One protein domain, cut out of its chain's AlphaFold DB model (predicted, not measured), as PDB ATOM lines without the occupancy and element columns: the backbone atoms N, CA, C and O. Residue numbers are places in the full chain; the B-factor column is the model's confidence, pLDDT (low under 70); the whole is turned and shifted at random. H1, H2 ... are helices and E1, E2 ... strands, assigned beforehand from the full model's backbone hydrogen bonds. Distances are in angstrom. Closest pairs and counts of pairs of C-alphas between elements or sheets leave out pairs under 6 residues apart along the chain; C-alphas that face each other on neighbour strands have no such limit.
ATOM      1  N   ASP A   7     164.901 141.907 142.125       92.75
ATOM      2  CA  ASP A   7     164.783 142.818 140.992       92.75
ATOM      3  C   ASP A   7     166.061 143.639 140.824       92.75
ATOM      4  O   ASP A   7     166.428 144.425 141.705       92.75
ATOM      5  N   TYR A   8     166.709 143.495 139.668       93.81
ATOM      6  CA  TYR A   8     167.856 144.305 139.262       93.81
ATOM      7  C   TYR A   8     167.464 145.261 138.132       93.81
ATOM      8  O   TYR A   8     166.957 144.812 137.103       93.81
ATOM      9  N   PRO A   9     167.689 146.578 138.276       95.62
ATOM     10  CA  PRO A   9     167.375 147.527 137.218       95.62
ATOM     11  C   PRO A   9     168.304 147.284 136.030       95.62
ATOM     12  O   PRO A   9     169.495 147.043 136.214       95.62
ATOM     13  N   LEU A  10     167.780 147.361 134.807       96.00
ATOM     14  CA  LEU A  10     168.561 147.197 133.578       96.00
ATOM     15  C   LEU A  10     169.409 148.450 133.284       96.00
ATOM     16  O   LEU A  10     169.236 149.152 132.290       96.00
ATOM     17  N   ASP A  11     170.306 148.765 134.210       95.75
ATOM     18  CA  ASP A  11     171.316 149.806 134.135       95.75
ATOM     19  C   ASP A  11     172.540 149.429 134.988       95.75
ATOM     20  O   ASP A  11     172.672 148.302 135.478       95.75
ATOM     21  N   VAL A  12     173.462 150.376 135.171       95.50
ATOM     22  CA  VAL A  12     174.703 150.159 135.923       95.50
ATOM     23  C   VAL A  12     174.447 149.636 137.337       95.50
ATOM     24  O   VAL A  12     175.202 148.786 137.801       95.50
ATOM     25  N   ARG A  13     173.384 150.076 138.020       94.69
ATOM     26  CA  ARG A  13     173.090 149.648 139.397       94.69
ATOM     27  C   ARG A  13     172.815 148.150 139.440       94.69
ATOM     28  O   ARG A  13     173.421 147.442 140.242       94.69
ATOM     29  N   GLY A  14     171.963 147.649 138.548       94.50
ATOM     30  CA  GLY A  14     171.634 146.226 138.500       94.50
ATOM     31  C   GLY A  14     172.796 145.370 138.025       94.50
ATOM     32  O   GLY A  14     172.988 144.276 138.542       94.50
ATOM     33  N   LEU A  15     173.635 145.884 137.122       95.19
ATOM     34  CA  LEU A  15     174.870 145.204 136.732       95.19
ATOM     35  C   LEU A  15     175.846 145.049 137.910       95.19
ATOM     36  O   LEU A  15     176.446 143.986 138.070       95.19
ATOM     37  N   ILE A  16     175.983 146.081 138.747       93.31
ATOM     38  CA  ILE A  16     176.800 146.022 139.965       93.31
ATOM     39  C   ILE A  16     176.218 144.999 140.946       93.31
ATOM     40  O   ILE A  16     176.954 144.144 141.436       93.31
ATOM     41  N   LEU A  17     174.904 145.043 141.200       91.25
ATOM     42  CA  LEU A  17     174.234 144.082 142.083       91.25
ATOM     43  C   LEU A  17     174.422 142.645 141.590       91.25
ATOM     44  O   LEU A  17     174.849 141.792 142.361       91.25
ATOM     45  N   PHE A  18     174.202 142.402 140.298       91.06
ATOM     46  CA  PHE A  18     174.405 141.104 139.663       91.06
ATOM     47  C   PHE A  18     175.853 140.607 139.787       91.06
ATOM     48  O   PHE A  18     176.094 139.431 140.045       91.06
ATOM     49  N   HIS A  19     176.841 141.491 139.626       89.25
ATOM     50  CA  HIS A  19     178.247 141.113 139.765       89.25
ATOM     51  C   HIS A  19     178.597 140.666 141.194       89.25
ATOM     52  O   HIS A  19     179.406 139.749 141.379       89.25
ATOM     53  N   LEU A  20     177.994 141.316 142.193       85.00
ATOM     54  CA  LEU A  20     178.268 141.086 143.611       85.00
ATOM     55  C   LEU A  20     177.451 139.911 144.180       85.00
ATOM     56  O   LEU A  20     177.957 139.167 145.020       85.00
ATOM     57  N   ALA A  21     176.231 139.687 143.689       79.88
ATOM     58  CA  ALA A  21     175.335 138.621 144.130       79.88
ATOM     59  C   ALA A  21     175.354 137.433 143.151       79.88
ATOM     60  O   ALA A  21     174.578 137.357 142.205       79.88
ATOM     61  N   LYS A  22     176.253 136.468 143.383       67.44
ATOM     62  CA  LYS A  22     176.460 135.330 142.464       67.44
ATOM     63  C   LYS A  22     175.494 134.147 142.653       67.44
ATOM     64  O   LYS A  22     175.578 133.197 141.883       67.44
ATOM     65  N   THR A  23     174.626 134.158 143.668       71.25
ATOM     66  CA  THR A  23     173.885 132.952 144.109       71.25
ATOM     67  C   THR A  23     172.381 133.145 144.322       71.25
ATOM     68  O   THR A  23     171.732 132.249 144.855       71.25
ATOM     69  N   GLN A  24     171.813 134.288 143.936       79.69
ATOM     70  CA  GLN A  24     170.395 134.598 144.148       79.69
ATOM     71  C   GLN A  24     169.630 134.579 142.823       79.69
ATOM     72  O   GLN A  24     170.148 135.036 141.805       79.69
ATOM     73  N   ASP A  25     168.393 134.081 142.848       87.31
ATOM     74  CA  ASP A  25     167.488 134.187 141.705       87.31
ATOM     75  C   ASP A  25     167.134 135.655 141.465       87.31
ATOM     76  O   ASP A  25     166.779 136.386 142.395       87.31
ATOM     77  N   TYR A  26     167.217 136.091 140.211       89.75
ATOM     78  CA  TYR A  26     167.020 137.488 139.846       89.75
ATOM     79  C   TYR A  26     166.206 137.637 138.563       89.75
ATOM     80  O   TYR A  26     166.189 136.755 137.702       89.75
ATOM     81  N   ARG A  27     165.585 138.805 138.403       92.69
ATOM     82  CA  ARG A  27     165.084 139.284 137.113       92.69
ATOM     83  C   ARG A  27     165.554 140.701 136.846       92.69
ATOM     84  O   ARG A  27     165.709 141.514 137.756       92.69
ATOM     85  N   TRP A  28     165.731 141.003 135.567       94.19
ATOM     86  CA  TRP A  28     165.928 142.374 135.128       94.19
ATOM     87  C   TRP A  28     164.595 143.113 135.109       94.19
ATOM     88  O   TRP A  28     163.592 142.581 134.630       94.19
ATOM     89  N   VAL A  29     164.598 144.349 135.593       94.62
ATOM     90  CA  VAL A  29     163.446 145.251 135.562       94.62
ATOM     91  C   VAL A  29     163.813 146.577 134.911       94.62
ATOM     92  O   VAL A  29     164.981 146.911 134.716       94.62
ATOM     93  N   GLU A  30     162.798 147.339 134.530       93.81
ATOM     94  CA  GLU A  30     162.979 148.660 133.944       93.81
ATOM     95  C   GLU A  30     163.649 149.627 134.949       93.81
ATOM     96  O   GLU A  30     163.200 149.720 136.093       93.81
ATOM     97  N   PRO A  31     164.735 150.327 134.564       92.19
ATOM     98  CA  PRO A  31     165.592 151.022 135.525       92.19
ATOM     99  C   PRO A  31     164.960 152.250 136.195       92.19
ATOM    100  O   PRO A  31     165.281 152.551 137.344       92.19
ATOM    101  N   PHE A  32     164.089 152.979 135.508       88.25
ATOM    102  CA  PHE A  32     163.465 154.219 135.980       88.25
ATOM    103  C   PHE A  32     162.265 153.970 136.908       88.25
ATOM    104  O   PHE A  32     161.875 154.876 137.637       88.25
ATOM    105  N   GLY A  33     161.713 152.752 136.930       83.94
ATOM    106  CA  GLY A  33     160.713 152.311 137.911       83.94
ATOM    107  C   GLY A  33     161.298 151.631 139.157       83.94
ATOM    108  O   GLY A  33     160.549 151.267 140.063       83.94
ATOM    109  N   TRP A  34     162.617 151.423 139.212       90.94
ATOM    110  CA  TRP A  34     163.275 150.730 140.319       90.94
ATOM    111  C   TRP A  34     163.636 151.697 141.454       90.94
ATOM    112  O   TRP A  34     164.499 152.562 141.291       90.94
ATOM    113  N   ASN A  35     162.997 151.504 142.614       85.38
ATOM    114  CA  ASN A  35     163.044 152.415 143.767       85.38
ATOM    115  C   ASN A  35     163.770 151.837 144.993       85.38
ATOM    116  O   ASN A  35     163.648 152.381 146.089       85.38
ATOM    117  N   ASN A  36     164.497 150.729 144.843       85.50
ATOM    118  CA  ASN A  36     165.210 150.145 145.976       85.50
ATOM    119  C   ASN A  36     166.450 150.979 146.322       85.50
ATOM    120  O   ASN A  36     167.054 151.633 145.466       85.50
ATOM    121  N   GLU A  37     166.861 150.919 147.587       82.44
ATOM    122  CA  GLU A  37     168.095 151.559 148.026       82.44
ATOM    123  C   GLU A  37     169.317 150.918 147.356       82.44
ATOM    124  O   GLU A  37     169.442 149.695 147.259       82.44
ATOM    125  N   PHE A  38     170.246 151.759 146.905       84.81
ATOM    126  CA  PHE A  38     171.486 151.329 146.275       84.81
ATOM    127  C   PHE A  38     172.671 152.053 146.914       84.81
ATOM    128  O   PHE A  38     172.808 153.272 146.791       84.81
ATOM    129  N   ASN A  39     173.547 151.305 147.587       81.56
ATOM    130  CA  ASN A  39     174.714 151.858 148.267       81.56
ATOM    131  C   ASN A  39     175.944 150.965 148.055       81.56
ATOM    132  O   ASN A  39     176.022 149.881 148.608       81.56
ATOM    133  N   ILE A  40     176.941 151.424 147.294       77.88
ATOM    134  CA  ILE A  40     178.161 150.636 147.019       77.88
ATOM    135  C   ILE A  40     178.930 150.285 148.302       77.88
ATOM    136  O   ILE A  40     179.486 149.187 148.395       77.88
ATOM    137  N   LYS A  41     178.974 151.193 149.292       74.44
ATOM    138  CA  LYS A  41     179.770 151.008 150.521       74.44
ATOM    139  C   LYS A  41     179.289 149.832 151.358       74.44
ATOM    140  O   LYS A  41     180.106 149.206 152.021       74.44
ATOM    141  N   SER A  42     177.991 149.529 151.336       69.75
ATOM    142  CA  SER A  42     177.458 148.373 152.061       69.75
ATOM    143  C   SER A  42     177.711 147.045 151.343       69.75
ATOM    144  O   SER A  42     177.523 145.998 151.952       69.75
ATOM    145  N   ILE A  43     178.143 147.068 150.074       70.44
ATOM    146  CA  ILE A  43     178.205 145.874 149.215       70.44
ATOM    147  C   ILE A  43     179.652 145.511 148.830       70.44
ATOM    148  O   ILE A  43     179.921 144.365 148.474       70.44
ATOM    149  N   THR A  44     180.616 146.436 148.934       70.75
ATOM    150  CA  THR A  44     182.002 146.199 148.483       70.75
ATOM    151  C   THR A  44     183.027 146.512 149.582       70.75
ATOM    152  O   THR A  44     183.126 147.664 150.001       70.75
ATOM    153  N   PRO A  45     183.835 145.532 150.038       61.41
ATOM    154  CA  PRO A  45     184.790 145.744 151.130       61.41
ATOM    155  C   PRO A  45     186.111 146.393 150.685       61.41
ATOM    156  O   PRO A  45     186.813 146.972 151.512       61.41
ATOM    157  N   SER A  46     186.483 146.315 149.398       73.69
ATOM    158  CA  SER A  46     187.735 146.899 148.894       73.69
ATOM    159  C   SER A  46     187.543 148.328 148.378       73.69
ATOM    160  O   SER A  46     186.609 148.632 147.626       73.69
ATOM    161  N   SER A  47     188.459 149.221 148.762       76.69
ATOM    162  CA  SER A  47     188.392 150.644 148.416       76.69
ATOM    163  C   SER A  47     188.548 150.893 146.913       76.69
ATOM    164  O   SER A  47     187.853 151.742 146.364       76.69
ATOM    165  N   GLU A  48     189.402 150.131 146.227       83.94
ATOM    166  CA  GLU A  48     189.690 150.355 144.806       83.94
ATOM    167  C   GLU A  48     188.580 149.848 143.878       83.94
ATOM    168  O   GLU A  48     188.166 150.559 142.961       83.94
ATOM    169  N   CYS A  49     188.010 148.668 144.157       85.12
ATOM    170  CA  CYS A  49     186.834 148.189 143.427       85.12
ATOM    171  C   CYS A  49     185.667 149.165 143.614       85.12
ATOM    172  O   CYS A  49     185.062 149.598 142.636       85.12
ATOM    173  N   SER A  50     185.432 149.615 144.852       86.56
ATOM    174  CA  SER A  50     184.397 150.611 145.150       86.56
ATOM    175  C   SER A  50     184.550 151.875 144.301       86.56
ATOM    176  O   SER A  50     183.571 152.324 143.710       86.56
ATOM    177  N   LYS A  51     185.765 152.432 144.173       88.88
ATOM    178  CA  LYS A  51     186.019 153.618 143.330       88.88
ATOM    179  C   LYS A  51     185.669 153.377 141.861       88.88
ATOM    180  O   LYS A  51     185.041 154.232 141.240       88.88
ATOM    181  N   LYS A  52     186.050 152.225 141.300       91.69
ATOM    182  CA  LYS A  52     185.707 151.860 139.915       91.69
ATOM    183  C   LYS A  52     184.196 151.764 139.715       91.69
ATOM    184  O   LYS A  52     183.676 152.287 138.732       91.69
ATOM    185  N   LEU A  53     183.484 151.145 140.657       92.94
ATOM    186  CA  LEU A  53     182.023 151.037 140.615       92.94
ATOM    187  C   LEU A  53     181.351 152.415 140.746       92.94
ATOM    188  O   LEU A  53     180.429 152.711 139.991       92.94
ATOM    189  N   TYR A  54     181.849 153.290 141.626       91.19
ATOM    190  CA  TYR A  54     181.375 154.675 141.733       91.19
ATOM    191  C   TYR A  54     181.557 155.438 140.423       91.19
ATOM    192  O   TYR A  54     180.621 156.079 139.947       91.19
ATOM    193  N   ARG A  55     182.719 155.291 139.782       92.50
ATOM    194  CA  ARG A  55     182.986 155.909 138.483       92.50
ATOM    195  C   ARG A  55     182.001 155.452 137.407       92.50
ATOM    196  O   ARG A  55     181.620 156.269 136.574       92.50
ATOM    197  N   LEU A  56     181.576 154.183 137.409       95.12
ATOM    198  CA  LEU A  56     180.549 153.701 136.477       95.12
ATOM    199  C   LEU A  56     179.203 154.405 136.693       95.12
ATOM    200  O   LEU A  56     178.546 154.747 135.715       95.12
ATOM    201  N   LEU A  57     178.806 154.656 137.943       92.94
ATOM    202  CA  LEU A  57     177.566 155.381 138.247       92.94
ATOM    203  C   LEU A  57     177.637 156.847 137.827       92.94
ATOM    204  O   LEU A  57     176.683 157.374 137.261       92.94
ATOM    205  N   GLU A  58     178.765 157.509 138.076       91.69
ATOM    206  CA  GLU A  58     178.957 158.915 137.707       91.69
ATOM    207  C   GLU A  58     178.806 159.119 136.195       91.69
ATOM    208  O   GLU A  58     178.097 160.020 135.728       91.69
ATOM    209  N   ILE A  59     179.435 158.246 135.405       93.50
ATOM    210  CA  ILE A  59     179.406 158.338 133.944       93.50
ATOM    211  C   ILE A  59     178.138 157.742 133.325       93.50
ATOM    212  O   ILE A  59     177.954 157.882 132.116       93.50
ATOM    213  N   ASP A  60     177.265 157.091 134.092       93.31
ATOM    214  CA  ASP A  60     176.040 156.502 133.560       93.31
ATOM    215  C   ASP A  60     175.134 157.574 132.926       93.31
ATOM    216  O   ASP A  60     174.899 158.633 133.503       93.31
ATOM    217  N   GLY A  61     174.673 157.349 131.695       90.56
ATOM    218  CA  GLY A  61     173.989 158.372 130.890       90.56
ATOM    219  C   GLY A  61     174.903 159.455 130.284       90.56
ATOM    220  O   GLY A  61     174.414 160.381 129.646       90.56
ATOM    221  N   SER A  62     176.229 159.403 130.460       90.12
ATOM    222  CA  SER A  62     177.185 160.283 129.758       90.12
ATOM    223  C   SER A  62     177.478 159.784 128.339       90.12
ATOM    224  O   SER A  62     177.421 158.593 128.079       90.12
ATOM    225  N   ILE A  63     177.882 160.677 127.428       87.62
ATOM    226  CA  ILE A  63     178.437 160.310 126.105       87.62
ATOM    227  C   ILE A  63     179.970 160.463 126.027       87.62
ATOM    228  O   ILE A  63     180.589 160.263 124.975       87.62
ATOM    229  N   THR A  64     180.580 160.894 127.132       87.44
ATOM    230  CA  THR A  64     182.013 161.173 127.279       87.44
ATOM    231  C   THR A  64     182.570 160.426 128.483       87.44
ATOM    232  O   THR A  64     181.921 160.365 129.526       87.44
ATOM    233  N   GLY A  65     183.786 159.904 128.355       89.19
ATOM    234  CA  GLY A  65     184.466 159.159 129.408       89.19
ATOM    235  C   GLY A  65     185.480 158.180 128.825       89.19
ATOM    236  O   GLY A  65     185.688 158.136 127.613       89.19
ATOM    237  N   SER A  66     186.104 157.393 129.699       92.38
ATOM    238  CA  SER A  66     186.986 156.298 129.289       92.38
ATOM    239  C   SER A  66     186.199 155.225 128.534       92.38
ATOM    240  O   SER A  66     185.088 154.885 128.934       92.38
ATOM    241  N   THR A  67     186.795 154.669 127.477       94.69
ATOM    242  CA  THR A  67     186.130 153.788 126.503       94.69
ATOM    243  C   THR A  67     185.406 152.601 127.141       94.69
ATOM    244  O   THR A  67     184.204 152.458 126.955       94.69
ATOM    245  N   ILE A  68     186.101 151.765 127.920       95.75
ATOM    246  CA  ILE A  68     185.490 150.561 128.511       95.75
ATOM    247  C   ILE A  68     184.398 150.926 129.536       95.75
ATOM    248  O   ILE A  68     183.275 150.458 129.362       95.75
ATOM    249  N   PRO A  69     184.646 151.794 130.541       95.88
ATOM    250  CA  PRO A  69     183.606 152.237 131.471       95.88
ATOM    251  C   PRO A  69     182.357 152.778 130.781       95.88
ATOM    252  O   PRO A  69     181.244 152.412 131.140       95.88
ATOM    253  N   LEU A  70     182.541 153.620 129.763       96.56
ATOM    254  CA  LEU A  70     181.435 154.194 129.013       96.56
ATOM    255  C   LEU A  70     180.656 153.114 128.247       96.56
ATOM    256  O   LEU A  70     179.433 153.097 128.296       96.56
ATOM    257  N   ALA A  71     181.345 152.188 127.579       97.69
ATOM    258  CA  ALA A  71     180.693 151.091 126.871       97.69
ATOM    259  C   ALA A  71     179.898 150.171 127.812       97.69
ATOM    260  O   ALA A  71     178.819 149.728 127.432       97.69
ATOM    261  N   ILE A  72     180.373 149.937 129.044       98.06
ATOM    262  CA  ILE A  72     179.641 149.163 130.064       98.06
ATOM    263  C   ILE A  72     178.271 149.784 130.331       98.06
ATOM    264  O   ILE A  72     177.265 149.079 130.263       98.06
ATOM    265  N   THR A  73     178.224 151.091 130.625       97.38
ATOM    266  CA  THR A  73     176.969 151.768 131.001       97.38
ATOM    267  C   THR A  73     175.957 151.775 129.859       97.38
ATOM    268  O   THR A  73     174.760 151.606 130.081       97.38
ATOM    269  N   ILE A  74     176.444 151.894 128.624       97.50
ATOM    270  CA  ILE A  74     175.626 151.857 127.409       97.50
ATOM    271  C   ILE A  74     175.093 150.449 127.152       97.50
ATOM    272  O   ILE A  74     173.892 150.277 126.949       97.50
ATOM    273  N   ALA A  75     175.975 149.449 127.182       97.75
ATOM    274  CA  ALA A  75     175.633 148.063 126.891       97.75
ATOM    275  C   ALA A  75     174.517 147.560 127.808       97.75
ATOM    276  O   ALA A  75     173.536 146.990 127.330       97.75
ATOM    277  N   ILE A  76     174.624 147.818 129.117       97.50
ATOM    278  CA  ILE A  76     173.605 147.353 130.057       97.50
ATOM    279  C   ILE A  76     172.251 148.023 129.806       97.50
ATOM    280  O   ILE A  76     171.250 147.321 129.738       97.50
ATOM    281  N   ARG A  77     172.211 149.342 129.566       95.50
ATOM    282  CA  ARG A  77     170.966 150.080 129.285       95.50
ATOM    283  C   ARG A  77     170.277 149.645 127.992       95.50
ATOM    284  O   ARG A  77     169.059 149.739 127.891       95.50
ATOM    285  N   GLN A  78     171.044 149.156 127.020       94.44
ATOM    286  CA  GLN A  78     170.515 148.570 125.786       94.44
ATOM    287  C   GLN A  78     170.000 147.133 125.966       94.44
ATOM    288  O   GLN A  78     169.357 146.601 125.065       94.44
ATOM    289  N   GLY A  79     170.292 146.486 127.097       95.06
ATOM    290  CA  GLY A  79     170.008 145.068 127.308       95.06
ATOM    291  C   GLY A  79     171.057 144.120 126.721       95.06
ATOM    292  O   GLY A  79     170.824 142.913 126.673       95.06
ATOM    293  N   LEU A  80     172.236 144.621 126.335       96.44
ATOM    294  CA  LEU A  80     173.388 143.809 125.922       96.44
ATOM    295  C   LEU A  80     174.083 143.207 127.157       96.44
ATOM    296  O   LEU A  80     175.239 143.498 127.468       96.44
ATOM    297  N   ILE A  81     173.350 142.372 127.900       95.25
ATOM    298  CA  ILE A  81     173.749 141.863 129.222       95.25
ATOM    299  C   ILE A  81     175.096 141.136 129.143       95.25
ATOM    300  O   ILE A  81     176.005 141.436 129.915       95.25
ATOM    301  N   ARG A  82     175.265 140.234 128.169       95.75
ATOM    302  CA  ARG A  82     176.508 139.468 127.984       95.75
ATOM    303  C   ARG A  82     177.723 140.379 127.793       95.75
ATOM    304  O   ARG A  82     178.735 140.184 128.465       95.75
ATOM    305  N   ASP A  83     177.605 141.373 126.920       97.44
ATOM    306  CA  ASP A  83     178.699 142.292 126.601       97.44
ATOM    307  C   ASP A  83     179.006 143.210 127.784       97.44
ATOM    308  O   ASP A  83     180.171 143.418 128.118       97.44
ATOM    309  N   SER A  84     177.976 143.685 128.489       97.56
ATOM    310  CA  SER A  84     178.161 144.492 129.698       97.56
ATOM    311  C   SER A  84     178.897 143.729 130.809       97.56
ATOM    312  O   SER A  84     179.794 144.287 131.438       97.56
ATOM    313  N   ILE A  85     178.594 142.438 131.006       95.38
ATOM    314  CA  ILE A  85     179.274 141.576 131.985       95.38
ATOM    315  C   ILE A  85     180.729 141.343 131.572       95.38
ATOM    316  O   ILE A  85     181.626 141.411 132.414       95.38
ATOM    317  N   LEU A  86     180.971 141.065 130.289       95.06
ATOM    318  CA  LEU A  86     182.315 140.863 129.751       95.06
ATOM    319  C   LEU A  86     183.187 142.107 129.962       95.06
ATOM    320  O   LEU A  86     184.277 142.008 130.525       95.06
ATOM    321  N   LEU A  87     182.687 143.274 129.556       96.62
ATOM    322  CA  LEU A  87     183.388 144.545 129.710       96.62
ATOM    323  C   LEU A  87     183.615 144.890 131.186       96.62
ATOM    324  O   LEU A  87     184.700 145.357 131.538       96.62
ATOM    325  N   LEU A  88     182.633 144.626 132.059       95.44
ATOM    326  CA  LEU A  88     182.765 144.852 133.498       95.44
ATOM    327  C   LEU A  88     183.892 144.016 134.105       95.44
ATOM    328  O   LEU A  88     184.693 144.555 134.865       95.44
ATOM    329  N   ARG A  89     183.987 142.726 133.761       92.56
ATOM    330  CA  ARG A  89     185.069 141.856 134.252       92.56
ATOM    331  C   ARG A  89     186.435 142.393 133.849       92.56
ATOM    332  O   ARG A  89     187.273 142.604 134.717       92.56
ATOM    333  N   VAL A  90     186.617 142.722 132.567       93.12
ATOM    334  CA  VAL A  90     187.863 143.328 132.059       93.12
ATOM    335  C   VAL A  90     188.201 144.623 132.807       93.12
ATOM    336  O   VAL A  90     189.350 144.848 133.176       93.12
ATOM    337  N   TYR A  91     187.202 145.468 133.072       93.81
ATOM    338  CA  TYR A  91     187.398 146.736 133.772       93.81
ATOM    339  C   TYR A  91     187.798 146.574 135.248       93.81
ATOM    340  O   TYR A  91     188.675 147.292 135.746       93.81
ATOM    341  N   LEU A  92     187.154 145.649 135.961       91.00
ATOM    342  CA  LEU A  92     187.402 145.431 137.385       91.00
ATOM    343  C   LEU A  92     188.703 144.666 137.630       91.00
ATOM    344  O   LEU A  92     189.468 145.070 138.505       91.00
ATOM    345  N   GLU A  93     188.970 143.627 136.840       86.56
ATOM    346  CA  GLU A  93     190.117 142.721 137.002       86.56
ATOM    347  C   GLU A  93     191.419 143.265 136.384       86.56
ATOM    348  O   GLU A  93     192.459 142.633 136.519       86.56
ATOM    349  N   GLU A  94     191.378 144.419 135.707       77.38
ATOM    350  CA  GLU A  94     192.533 145.038 135.020       77.38
ATOM    351  C   GLU A  94     193.237 144.116 134.022       77.38
ATOM    352  O   GLU A  94     194.400 144.310 133.667       77.38
ATOM    353  N   VAL A  95     192.509 143.119 133.521       75.88
ATOM    354  CA  VAL A  95     192.996 142.253 132.458       75.88
ATOM    355  C   VAL A  95     193.264 143.127 131.240       75.88
ATOM    356  O   VAL A  95     192.398 143.898 130.822       75.88
ATOM    357  N   VAL A  96     194.463 143.008 130.662       73.00
ATOM    358  CA  VAL A  96     194.812 143.694 129.415       73.00
ATOM    359  C   VAL A  96     193.771 143.311 128.364       73.00
ATOM    360  O   VAL A  96     193.723 142.171 127.899       73.00
ATOM    361  N   GLY A  97     192.891 144.258 128.038       72.75
ATOM    362  CA  GLY A  97     191.810 144.028 127.092       72.75
ATOM    363  C   GLY A  97     192.391 143.673 125.729       72.75
ATOM    364  O   GLY A  97     193.246 144.391 125.209       72.75
ATOM    365  N   SER A  98     191.925 142.577 125.132       86.88
ATOM    366  CA  SER A  98     192.320 142.251 123.763       86.88
ATOM    367  C   SER A  98     191.834 143.344 122.796       86.88
ATOM    368  O   SER A  98     190.837 144.020 123.079       86.88
ATOM    369  N   PRO A  99     192.471 143.514 121.621       90.69
ATOM    370  CA  PRO A  99     192.002 144.461 120.607       90.69
ATOM    371  C   PRO A  99     190.517 144.283 120.247       90.69
ATOM    372  O   PRO A  99     189.822 145.263 119.989       90.69
ATOM    373  N   ALA A 100     190.004 143.048 120.311       93.69
ATOM    374  CA  ALA A 100     188.594 142.743 120.079       93.69
ATOM    375  C   ALA A 100     187.663 143.361 121.141       93.69
ATOM    376  O   ALA A 100     186.601 143.873 120.794       93.69
ATOM    377  N   ILE A 101     188.067 143.376 122.419       94.62
ATOM    378  CA  ILE A 101     187.294 144.017 123.498       94.62
ATOM    379  C   ILE A 101     187.222 145.530 123.287       94.62
ATOM    380  O   ILE A 101     186.160 146.134 123.449       94.62
ATOM    381  N   TYR A 102     188.332 146.151 122.886       94.81
ATOM    382  CA  TYR A 102     188.346 147.579 122.571       94.81
ATOM    383  C   TYR A 102     187.493 147.910 121.344       94.81
ATOM    384  O   TYR A 102     186.761 148.898 121.371       94.81
ATOM    385  N   ALA A 103     187.543 147.083 120.298       96.38
ATOM    386  CA  ALA A 103     186.703 147.249 119.114       96.38
ATOM    387  C   ALA A 103     185.206 147.158 119.459       96.38
ATOM    388  O   ALA A 103     184.441 148.026 119.043       96.38
ATOM    389  N   LEU A 104     184.812 146.179 120.283       96.94
ATOM    390  CA  LEU A 104     183.450 146.050 120.813       96.94
ATOM    391  C   LEU A 104     183.030 147.296 121.606       96.94
ATOM    392  O   LEU A 104     181.953 147.849 121.397       96.94
ATOM    393  N   ALA A 105     183.886 147.778 122.510       97.19
ATOM    394  CA  ALA A 105     183.581 148.968 123.298       97.19
ATOM    395  C   ALA A 105     183.396 150.213 122.409       97.19
ATOM    396  O   ALA A 105     182.484 151.014 122.626       97.19
ATOM    397  N   LEU A 106     184.237 150.370 121.381       97.19
ATOM    398  CA  LEU A 106     184.131 151.470 120.424       97.19
ATOM    399  C   LEU A 106     182.866 151.380 119.571       97.19
ATOM    400  O   LEU A 106     182.225 152.413 119.377       97.19
ATOM    401  N   SER A 107     182.482 150.192 119.091       97.94
ATOM    402  CA  SER A 107     181.260 150.036 118.291       97.94
ATOM    403  C   SER A 107     180.025 150.459 119.087       97.94
ATOM    404  O   SER A 107     179.253 151.285 118.607       97.94
ATOM    405  N   ILE A 108     179.918 150.023 120.347       98.00
ATOM    406  CA  ILE A 108     178.823 150.402 121.256       98.00
ATOM    407  C   ILE A 108     178.738 151.930 121.420       98.00
ATOM    408  O   ILE A 108     177.657 152.521 121.352       98.00
ATOM    409  N   ILE A 109     179.878 152.602 121.607       97.25
ATOM    410  CA  ILE A 109     179.930 154.065 121.769       97.25
ATOM    411  C   ILE A 109     179.557 154.790 120.472       97.25
ATOM    412  O   ILE A 109     178.867 155.814 120.508       97.25
ATOM    413  N   ILE A 110     180.035 154.303 119.326       96.69
ATOM    414  CA  ILE A 110     179.729 154.883 118.015       96.69
ATOM    415  C   ILE A 110     178.229 154.781 117.739       96.69
ATOM    416  O   ILE A 110     177.619 155.774 117.337       96.69
ATOM    417  N   ASP A 111     177.628 153.628 118.017       96.31
ATOM    418  CA  ASP A 111     176.202 153.400 117.803       96.31
ATOM    419  C   ASP A 111     175.340 154.264 118.726       96.31
ATOM    420  O   ASP A 111     174.348 154.834 118.268       96.31
ATOM    421  N   LEU A 112     175.749 154.473 119.987       95.94
ATOM    422  CA  LEU A 112     175.104 155.463 120.855       95.94
ATOM    423  C   LEU A 112     175.156 156.862 120.234       95.94
ATOM    424  O   LEU A 112     174.147 157.560 120.178       95.94
ATOM    425  N   ARG A 113     176.335 157.312 119.790       94.06
ATOM    426  CA  ARG A 113     176.507 158.672 119.255       94.06
ATOM    427  C   ARG A 113     175.654 158.902 118.013       94.06
ATOM    428  O   ARG A 113     175.041 159.962 117.901       94.06
ATOM    429  N   ARG A 114     175.590 157.908 117.123       94.69
ATOM    430  CA  ARG A 114     174.731 157.923 115.929       94.69
ATOM    431  C   ARG A 114     173.254 158.074 116.280       94.69
ATOM    432  O   ARG A 114     172.542 158.742 115.543       94.69
ATOM    433  N   GLN A 115     172.818 157.508 117.404       94.88
ATOM    434  CA  GLN A 115     171.440 157.625 117.879       94.88
ATOM    435  C   GLN A 115     171.177 158.949 118.602       94.88
ATOM    436  O   GLN A 115     170.153 159.566 118.351       94.88
ATOM    437  N   VAL A 116     172.089 159.420 119.463       93.69
ATOM    438  CA  VAL A 116     171.867 160.605 120.318       93.69
ATOM    439  C   VAL A 116     172.016 161.928 119.564       93.69
ATOM    440  O   VAL A 116     171.262 162.860 119.830       93.69
TER     441      VAL A 116
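This is residues 7 to 116 of the 182 residues of an uncharacterized protein of Euryarchaeota archaeon (UniProt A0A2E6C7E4). A helical hairpin of H3 and H4 forms the middle of the domain, with H5 crossing H3 on one side and H1 and H2 packed on the other. Beyond H1, at the end away from H5, lies a tiny sheet of two short parallel strands, E1 and E2, and a long loop, residues 30 to 46, runs round the outside from E2 to H2. The printed part has 110 residues with five named helices and two named strands, in the order E1 H1 E2 H2 H3 H4 H5, and its class is mostly helix. It is compact, with a radius of gyration of the C-alphas of 13.5 A, and its rounded outline spans 33 by 30 by 24 A.

Strands E1, residues 7 to 9, and E2, residues 26 to 29, are parallel neighbours at 42 degrees; N 8 and O 27 are 2.9 A apart and N 29 and O 8 are 2.8 A apart, both within hydrogen-bond range. With H1, residues 12 to 20, they form a strand-helix-strand unit, two parallel neighbour strands with a helix between them in the chain, and its crossover is right-handed. The closest C-alphas of E1 and H1 are those of Tyr 8 and Gly 14, 4.3 A apart. H1 touches H2, residues 47 to 59, at a shallow tilt of 26 degrees, opposite ways; the closest C-alphas, of Val 12 and Leu 57, are 6.4 A apart, and H2 touches H1 with residues 53 to 57 alone. The hub is H3, residues 67 to 77, which touches the four other helices. H1 touches H3 about perpendicular, at 83 degrees, closest at the C-alphas of Val 12 and Thr 73, 5.7 A. H3 and H4, residues 81 to 93, touch as a helical hairpin, closest at the C-alphas of Ile 72 and Ser 84, 4.9 A, with a shallow tilt of 34 degrees, only just short of steep. H3 touches H5, residues 99 to 116, at a steep tilt of 59 degrees, the same way, closest at the C-alphas of Ala 71 and Ala 105, 5.1 A. H5 is apart from H1 and H2. In the five helices every O i to N i+4 pair is within hydrogen-bond range.

E1 begins at C-alpha 7 (164.783, 142.818, 140.992). From first to last C-alpha E1 measures 6.6 A, E2 9.6 A, H1 12.4 A, H3 15.9 A, H4 18.1 A and H2 18.7 A. H5 is the longest helix, 25.8 A from C-alpha 99 (192.002, 144.461, 120.607) to C-alpha 116 (171.867, 160.605, 120.318).

The two C-alphas farthest apart, of Pro 45 and Arg 114, are 38.6 A apart. The printed part has no cut, and the link from E2 to H2, 17 residues, is long. The mean pLDDT of the printed part is 90.0; residues 22, 42 and 45 are under 70.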